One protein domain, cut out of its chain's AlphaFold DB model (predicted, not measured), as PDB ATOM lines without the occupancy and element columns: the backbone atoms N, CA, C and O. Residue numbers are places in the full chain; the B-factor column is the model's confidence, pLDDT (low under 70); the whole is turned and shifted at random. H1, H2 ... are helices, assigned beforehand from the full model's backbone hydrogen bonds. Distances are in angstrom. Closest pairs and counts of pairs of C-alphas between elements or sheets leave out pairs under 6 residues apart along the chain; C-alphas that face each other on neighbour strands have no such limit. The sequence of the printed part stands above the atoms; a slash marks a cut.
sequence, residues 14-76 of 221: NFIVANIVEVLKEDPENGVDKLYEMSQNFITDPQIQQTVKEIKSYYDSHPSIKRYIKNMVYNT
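AT A GLANCE: This is residues 14 to 76 of the 221 residues of a protein of Turicibacter sanguinis (UniProt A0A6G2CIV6). H3, the longest helix, and H2 lie side by side; H1 folds back on H2, away from H3, and H4 makes a corner with the last residues of H3, about perpendicular to it, its own last residues reaching the end of H1. These 63 printed residues, with four named helices in chain order H1 to H4, are all helix and compact: radius of gyration of the C-alphas 12.0 A, spans 34 by 29 by 16 A.

HOW THE PARTS SIT: Begin with H3, residues 46 to 61: its residues 49 to 56 alone touch H2, residues 31 to 42, a hairpin at a shallow tilt of 16 degrees, closest at C-alphas 40 and 49, 7.0 A. H2 forms another hairpin with H1, residues 14 to 26, at a steep tilt of 42 degrees; C-alphas 24 and 31 are closest, 4.5 A. H4, residues 63 to 75, only just touches H3, only at the corner, with 3 pairs of C-alphas within 8 A; 59 and 66 are closest, 5.7 A. H4 and H1 only just touch, only at their ends, with 3 such pairs; C-alphas 25 and 73 are closest, 6.1 A. Look at O i to N i+4: every pair is within hydrogen-bond range in H1, H3 and H4, 7 of 8 in H2.

IN THESE COORDINATES: Find C-alpha 46 at (113.035, 163.071, 181.243); H3 runs 22.4 A from there. H1 spans 18.2 A, H2 16.3 A; H4 runs 17.9 A to C-alpha 75 at (120.564, 132.885, 167.285).

THE WHOLE: C-alphas 46 and 75 are farthest apart, 34.1 A. The three links are tight, the printed part has no cut, and no printed residue is under 70 in pLDDT.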
ATOM      1  N   ASN A  14     128.746 154.247 167.884       70.12
ATOM      2  CA  ASN A  14     129.210 152.885 167.598       70.12
ATOM      3  C   ASN A  14     129.716 152.158 168.852       70.12
ATOM      4  O   ASN A  14     129.512 150.957 169.002       70.12
ATOM      5  N   PHE A  15     130.358 152.882 169.775       74.00
ATOM      6  CA  PHE A  15     130.792 152.319 171.051       74.00
ATOM      7  C   PHE A  15     129.586 151.968 171.926       74.00
ATOM      8  O   PHE A  15     129.560 150.903 172.539       74.00
ATOM      9  N   ILE A  16     128.561 152.823 171.947       80.31
ATOM     10  CA  ILE A  16     127.321 152.572 172.694       80.31
ATOM     11  C   ILE A  16     126.616 151.322 172.148       80.31
ATOM     12  O   ILE A  16     126.273 150.433 172.925       80.31
ATOM     13  N   VAL A  17     126.464 151.216 170.824       83.56
ATOM     14  CA  VAL A  17     125.859 150.045 170.168       83.56
ATOM     15  C   VAL A  17     126.625 148.765 170.493       83.56
ATOM     16  O   VAL A  17     126.010 147.786 170.908       83.56
ATOM     17  N   ALA A  18     127.956 148.778 170.369       82.25
ATOM     18  CA  ALA A  18     128.770 147.603 170.666       82.25
ATOM     19  C   ALA A  18     128.563 147.119 172.112       82.25
ATOM     20  O   ALA A  18     128.326 145.936 172.332       82.25
ATOM     21  N   ASN A  19     128.558 148.031 173.092       88.00
ATOM     22  CA  ASN A  19     128.308 147.679 174.495       88.00
ATOM     23  C   ASN A  19     126.886 147.140 174.723       88.00
ATOM     24  O   ASN A  19     126.713 146.194 175.487       88.00
ATOM     25  N   ILE A  20     125.873 147.700 174.050       91.00
ATOM     26  CA  ILE A  20     124.501 147.171 174.099       91.00
ATOM     27  C   ILE A  20     124.478 145.715 173.624       91.00
ATOM     28  O   ILE A  20     123.900 144.857 174.291       91.00
ATOM     29  N   VAL A  21     125.126 145.421 172.495       93.06
ATOM     30  CA  VAL A  21     125.186 144.059 171.953       93.06
ATOM     31  C   VAL A  21     125.963 143.120 172.866       93.06
ATOM     32  O   VAL A  21     125.510 141.992 173.042       93.06
ATOM     33  N   GLU A  22     127.069 143.554 173.479       93.69
ATOM     34  CA  GLU A  22     127.771 142.732 174.478       93.69
ATOM     35  C   GLU A  22     126.833 142.325 175.610       93.69
ATOM     36  O   GLU A  22     126.655 141.134 175.851       93.69
ATOM     37  N   VAL A  23     126.163 143.291 176.246       93.88
ATOM     38  CA  VAL A  23     125.268 143.020 177.382       93.88
ATOM     39  C   VAL A  23     124.150 142.054 176.990       93.88
ATOM     40  O   VAL A  23     123.818 141.145 177.753       93.88
ATOM     41  N   LEU A  24     123.580 142.215 175.791       94.56
ATOM     42  CA  LEU A  24     122.561 141.303 175.275       94.56
ATOM     43  C   LEU A  24     123.124 139.898 175.024       94.56
ATOM     44  O   LEU A  24     122.484 138.916 175.384       94.56
ATOM     45  N   LYS A  25     124.303 139.776 174.404       93.44
ATOM     46  CA  LYS A  25     124.889 138.477 174.035       93.44
ATOM     47  C   LYS A  25     125.463 137.720 175.237       93.44
ATOM     48  O   LYS A  25     125.418 136.493 175.218       93.44
ATOM     49  N   GLU A  26     125.977 138.415 176.250       94.75
ATOM     50  CA  GLU A  26     126.488 137.815 177.492       94.75
ATOM     51  C   GLU A  26     125.370 137.223 178.359       94.75
ATOM     52  O   GLU A  26     125.562 136.185 178.992       94.75
ATOM     53  N   ASP A  27     124.192 137.853 178.376       93.50
ATOM     54  CA  ASP A  27     123.018 137.352 179.091       93.50
ATOM     55  C   ASP A  27     121.747 137.530 178.245       93.50
ATOM     56  O   ASP A  27     120.981 138.470 178.466       93.50
ATOM     57  N   PRO A  28     121.476 136.632 177.282       91.50
ATOM     58  CA  PRO A  28     120.290 136.733 176.431       91.50
ATOM     59  C   PRO A  28     118.967 136.683 177.207       91.50
ATOM     60  O   PRO A  28     117.949 137.173 176.721       91.50
ATOM     61  N   GLU A  29     118.963 136.102 178.411       91.31
ATOM     62  CA  GLU A  29     117.757 135.945 179.221       91.31
ATOM     63  C   GLU A  29     117.365 137.230 179.956       91.31
ATOM     64  O   GLU A  29     116.169 137.539 180.010       91.31
ATOM     65  N   ASN A  30     118.349 137.974 180.477       93.81
ATOM     66  CA  ASN A  30     118.130 139.152 181.327       93.81
ATOM     67  C   ASN A  30     118.805 140.434 180.804       93.81
ATOM     68  O   ASN A  30     118.710 141.484 181.435       93.81
ATOM     69  N   GLY A  31     119.485 140.394 179.658       93.88
ATOM     70  CA  GLY A  31     120.254 141.522 179.121       93.88
ATOM     71  C   GLY A  31     119.406 142.771 178.876       93.88
ATOM     72  O   GLY A  31     119.855 143.880 179.141       93.88
ATOM     73  N   VAL A  32     118.145 142.606 178.462       94.12
ATOM     74  CA  VAL A  32     117.195 143.725 178.314       94.12
ATOM     75  C   VAL A  32     116.881 144.381 179.663       94.12
ATOM     76  O   VAL A  32     116.815 145.606 179.743       94.12
ATOM     77  N   ASP A  33     116.716 143.586 180.723       94.88
ATOM     78  CA  ASP A  33     116.465 144.095 182.076       94.88
ATOM     79  C   ASP A  33     117.692 144.861 182.597       94.88
ATOM     80  O   ASP A  33     117.556 145.992 183.061       94.88
ATOM     81  N   LYS A  34     118.901 144.318 182.392       94.06
ATOM     82  CA  LYS A  34     120.165 144.997 182.731       94.06
ATOM     83  C   LYS A  34     120.330 146.324 181.991       94.06
ATOM     84  O   LYS A  34     120.662 147.334 182.606       94.06
ATOM     85  N   LEU A  35     120.076 146.347 180.681       93.12
ATOM     86  CA  LEU A  35     120.147 147.577 179.887       93.12
ATOM     87  C   LEU A  35     119.135 148.620 180.361       93.12
ATOM     88  O   LEU A  35     119.458 149.806 180.423       93.12
ATOM     89  N   TYR A  36     117.928 148.187 180.727       93.62
ATOM     90  CA  TYR A  36     116.930 149.075 181.305       93.62
ATOM     91  C   TYR A  36     117.409 149.665 182.638       93.62
ATOM     92  O   TYR A  36     117.368 150.883 182.798       93.62
ATOM     93  N   GLU A  37     117.938 148.860 183.560       91.94
ATOM     94  CA  GLU A  37     118.498 149.345 184.830       91.94
ATOM     95  C   GLU A  37     119.658 150.328 184.618       91.94
ATOM     96  O   GLU A  37     119.685 151.403 185.219       91.94
ATOM     97  N   MET A  38     120.584 150.012 183.704       88.69
ATOM     98  CA  MET A  38     121.679 150.911 183.327       88.69
ATOM     99  C   MET A  38     121.144 152.241 182.788       88.69
ATOM    100  O   MET A  38     121.620 153.306 183.185       88.69
ATOM    101  N   SER A  39     120.125 152.199 181.925       86.44
ATOM    102  CA  SER A  39     119.544 153.397 181.312       86.44
ATOM    103  C   SER A  39     119.030 154.409 182.343       86.44
ATOM    104  O   SER A  39     119.171 155.608 182.123       86.44
ATOM    105  N   GLN A  40     118.518 153.947 183.494       84.00
ATOM    106  CA  GLN A  40     118.010 154.826 184.555       84.00
ATOM    107  C   GLN A  40     119.113 155.687 185.188       84.00
ATOM    108  O   GLN A  40     118.832 156.781 185.671       84.00
ATOM    109  N   ASN A  41     120.362 155.211 185.173       82.69
ATOM    110  CA  ASN A  41     121.501 155.918 185.758       82.69
ATOM    111  C   ASN A  41     122.193 156.861 184.763       82.69
ATOM    112  O   ASN A  41     122.730 157.889 185.169       82.69
ATOM    113  N   PHE A  42     122.209 156.509 183.473       79.62
ATOM    114  CA  PHE A  42     122.962 157.249 182.451       79.62
ATOM    115  C   PHE A  42     122.116 158.237 181.641       79.62
ATOM    116  O   PHE A  42     122.645 159.240 181.161       79.62
ATOM    117  N   ILE A  43     120.818 157.977 181.472       80.25
ATOM    118  CA  ILE A  43     119.924 158.857 180.718       80.25
ATOM    119  C   ILE A  43     119.322 159.866 181.686       80.25
ATOM    120  O   ILE A  43     118.533 159.498 182.547       80.25
ATOM    121  N   THR A  44     119.672 161.142 181.536       80.12
ATOM    122  CA  THR A  44     119.200 162.226 182.418       80.12
ATOM    123  C   THR A  44     118.017 163.009 181.851       80.12
ATOM    124  O   THR A  44     117.344 163.722 182.593       80.12
ATOM    125  N   ASP A  45     117.741 162.886 180.551       80.25
ATOM    126  CA  ASP A  45     116.636 163.588 179.899       80.25
ATOM    127  C   ASP A  45     115.283 162.913 180.226       80.25
ATOM    128  O   ASP A  45     115.093 161.733 179.903       80.25
ATOM    129  N   PRO A  46     114.317 163.641 180.822       83.88
ATOM    130  CA  PRO A  46     113.035 163.071 181.243       83.88
ATOM    131  C   PRO A  46     112.180 162.517 180.099       83.88
ATOM    132  O   PRO A  46     111.466 161.532 180.286       83.88
ATOM    133  N   GLN A  47     112.234 163.132 178.913       79.50
ATOM    134  CA  GLN A  47     111.471 162.660 177.759       79.50
ATOM    135  C   GLN A  47     112.013 161.306 177.295       79.50
ATOM    136  O   GLN A  47     111.238 160.400 176.993       79.50
ATOM    137  N   ILE A  48     113.338 161.147 177.296       78.88
ATOM    138  CA  ILE A  48     113.992 159.890 176.922       78.88
ATOM    139  C   ILE A  48     113.708 158.800 177.950       78.88
ATOM    140  O   ILE A  48     113.351 157.685 177.573       78.88
ATOM    141  N   GLN A  49     113.826 159.115 179.244       85.69
ATOM    142  CA  GLN A  49     113.509 158.166 180.313       85.69
ATOM    143  C   GLN A  49     112.079 157.630 180.183       85.69
ATOM    144  O   GLN A  49     111.855 156.426 180.322       85.69
ATOM    145  N   GLN A  50     111.121 158.505 179.861       88.94
ATOM    146  CA  GLN A  50     109.734 158.112 179.643       88.94
ATOM    147  C   GLN A  50     109.587 157.175 178.434       88.94
ATOM    148  O   GLN A  50     108.957 156.125 178.558       88.94
ATOM    149  N   THR A  51     110.224 157.482 177.300       87.19
ATOM    150  CA  THR A  51     110.223 156.591 176.125       87.19
ATOM    151  C   THR A  51     110.849 155.228 176.434       87.19
ATOM    152  O   THR A  51     110.287 154.195 176.078       87.19
ATOM    153  N   VAL A  52     111.981 155.186 177.141       89.88
ATOM    154  CA  VAL A  52     112.630 153.923 177.535       89.88
ATOM    155  C   VAL A  52     111.722 153.091 178.445       89.88
ATOM    156  O   VAL A  52     111.618 151.875 178.275       89.88
ATOM    157  N   LYS A  53     111.009 153.737 179.372       94.25
ATOM    158  CA  LYS A  53     110.023 153.083 180.239       94.25
ATOM    159  C   LYS A  53     108.844 152.508 179.453       94.25
ATOM    160  O   LYS A  53     108.408 151.397 179.747       94.25
ATOM    161  N   GLU A  54     108.347 153.221 178.448       95.19
ATOM    162  CA  GLU A  54     107.283 152.735 177.558       95.19
ATOM    163  C   GLU A  54     107.738 151.512 176.752       95.19
ATOM    164  O   GLU A  54     107.035 150.501 176.731       95.19
ATOM    165  N   ILE A  55     108.945 151.558 176.175       93.38
ATOM    166  CA  ILE A  55     109.546 150.421 175.457       93.38
ATOM    167  C   ILE A  55     109.675 149.210 176.388       93.38
ATOM    168  O   ILE A  55     109.281 148.100 176.021       93.38
ATOM    169  N   LYS A  56     110.176 149.411 177.614       95.62
ATOM    170  CA  LYS A  56     110.305 148.331 178.600       95.62
ATOM    171  C   LYS A  56     108.948 147.746 178.990       95.62
ATOM    172  O   LYS A  56     108.785 146.529 179.004       95.62
ATOM    173  N   SER A  57     107.959 148.600 179.252       96.81
ATOM    174  CA  SER A  57     106.596 148.173 179.574       96.81
ATOM    175  C   SER A  57     105.963 147.372 178.435       96.81
ATOM    176  O   SER A  57     105.268 146.386 178.690       96.81
ATOM    177  N   TYR A  58     106.199 147.759 177.181       95.88
ATOM    178  CA  TYR A  58     105.741 147.006 176.018       95.88
ATOM    179  C   TYR A  58     106.417 145.629 175.945       95.88
ATOM    180  O   TYR A  58     105.730 144.616 175.831       95.88
ATOM    181  N   TYR A  59     107.742 145.578 176.105       95.31
ATOM    182  CA  TYR A  59     108.511 144.331 176.150       95.31
ATOM    183  C   TYR A  59     108.008 143.354 177.225       95.31
ATOM    184  O   TYR A  59     107.826 142.169 176.944       95.31
ATOM    185  N   ASP A  60     107.744 143.838 178.442       95.75
ATOM    186  CA  ASP A  60     107.308 142.986 179.556       95.75
ATOM    187  C   ASP A  60     105.871 142.488 179.403       95.75
ATOM    188  O   ASP A  60     105.556 141.366 179.803       95.75
ATOM    189  N   SER A  61     105.000 143.307 178.814       97.19
ATOM    190  CA  SER A  61     103.585 142.970 178.625       97.19
ATOM    191  C   SER A  61     103.318 142.063 177.419       97.19
ATOM    192  O   SER A  61     102.214 141.535 177.303       97.19
ATOM    193  N   HIS A  62     104.310 141.827 176.549       97.25
ATOM    194  CA  HIS A  62     104.151 141.042 175.320       97.25
ATOM    195  C   HIS A  62     105.111 139.839 175.277       97.25
ATOM    196  O   HIS A  62     106.212 139.934 174.726       97.25
ATOM    197  N   PRO A  63     104.695 138.654 175.776       95.94
ATOM    198  CA  PRO A  63     105.530 137.449 175.788       95.94
ATOM    199  C   PRO A  63     106.085 137.048 174.414       95.94
ATOM    200  O   PRO A  63     107.195 136.520 174.327       95.94
ATOM    201  N   SER A  64     105.344 137.311 173.332       96.44
ATOM    202  CA  SER A  64     105.784 137.053 171.954       96.44
ATOM    203  C   SER A  64     106.982 137.916 171.556       96.44
ATOM    204  O   SER A  64     107.951 137.388 171.014       96.44
ATOM    205  N   ILE A  65     106.949 139.211 171.876       94.75
ATOM    206  CA  ILE A  65     108.045 140.158 171.632       94.75
ATOM    207  C   ILE A  65     109.253 139.796 172.489       94.75
ATOM    208  O   ILE A  65     110.371 139.722 171.980       94.75
ATOM    209  N   LYS A  66     109.025 139.477 173.769       94.25
ATOM    210  CA  LYS A  66     110.077 139.007 174.675       94.25
ATOM    211  C   LYS A  66     110.783 137.773 174.117       94.25
ATOM    212  O   LYS A  66     112.007 137.767 174.012       94.25
ATOM    213  N   ARG A  67     110.021 136.762 173.684       94.94
ATOM    214  CA  ARG A  67     110.564 135.554 173.044       94.94
ATOM    215  C   ARG A  67     111.305 135.875 171.748       94.94
ATOM    216  O   ARG A  67     112.375 135.324 171.518       94.94
ATOM    217  N   TYR A  68     110.752 136.750 170.911       94.81
ATOM    218  CA  TYR A  68     111.358 137.134 169.638       94.81
ATOM    219  C   TYR A  68     112.727 137.796 169.831       94.81
ATOM    220  O   TYR A  68     113.702 137.356 169.231       94.81
ATOM    221  N   ILE A  69     112.830 138.777 170.732       93.88
ATOM    222  CA  ILE A  69     114.097 139.462 171.025       93.88
ATOM    223  C   ILE A  69     115.121 138.488 171.617       93.88
ATOM    224  O   ILE A  69     116.265 138.483 171.173       93.88
ATOM    225  N   LYS A  70     114.719 137.616 172.554       93.62
ATOM    226  CA  LYS A  70     115.613 136.577 173.099       93.62
ATOM    227  C   LYS A  70     116.144 135.654 172.006       93.62
ATOM    228  O   LYS A  70     117.349 135.438 171.912       93.62
ATOM    229  N   ASN A  71     115.262 135.172 171.130       94.56
ATOM    230  CA  ASN A  71     115.648 134.330 170.000       94.56
ATOM    231  C   ASN A  71     116.581 135.057 169.031       94.56
ATOM    232  O   ASN A  71     117.542 134.451 168.563       94.56
ATOM    233  N   MET A  72     116.320 136.332 168.737       93.94
ATOM    234  CA  MET A  72     117.178 137.156 167.889       93.94
ATOM    235  C   MET A  72     118.574 137.285 168.504       93.94
ATOM    236  O   MET A  72     119.562 136.981 167.844       93.94
ATOM    237  N   VAL A  73     118.668 137.654 169.782       94.06
ATOM    238  CA  VAL A  73     119.948 137.797 170.492       94.06
ATOM    239  C   VAL A  73     120.703 136.466 170.563       94.06
ATOM    240  O   VAL A  73     121.909 136.426 170.315       94.06
ATOM    241  N   TYR A  74     120.012 135.360 170.846       93.88
ATOM    242  CA  TYR A  74     120.632 134.041 170.955       93.88
ATOM    243  C   TYR A  74     121.146 133.530 169.599       93.88
ATOM    244  O   TYR A  74     122.320 133.179 169.474       93.88
ATOM    245  N   ASN A  75     120.298 133.551 168.566       94.56
ATOM    246  CA  ASN A  75     120.564 132.885 167.285       94.56
ATOM    247  C   ASN A  75     121.278 133.762 166.245       94.56
ATOM    248  O   ASN A  75     121.735 133.243 165.230       94.56
ATOM    249  N   THR A  76     121.397 135.074 166.467       95.12
ATOM    250  CA  THR A  76     122.053 135.978 165.508       95.12
ATOM    251  C   THR A  76     123.531 136.137 165.836       95.12
ATOM    252  O   THR A  76     123.909 136.347 166.994       95.12
TER     253      THR A  76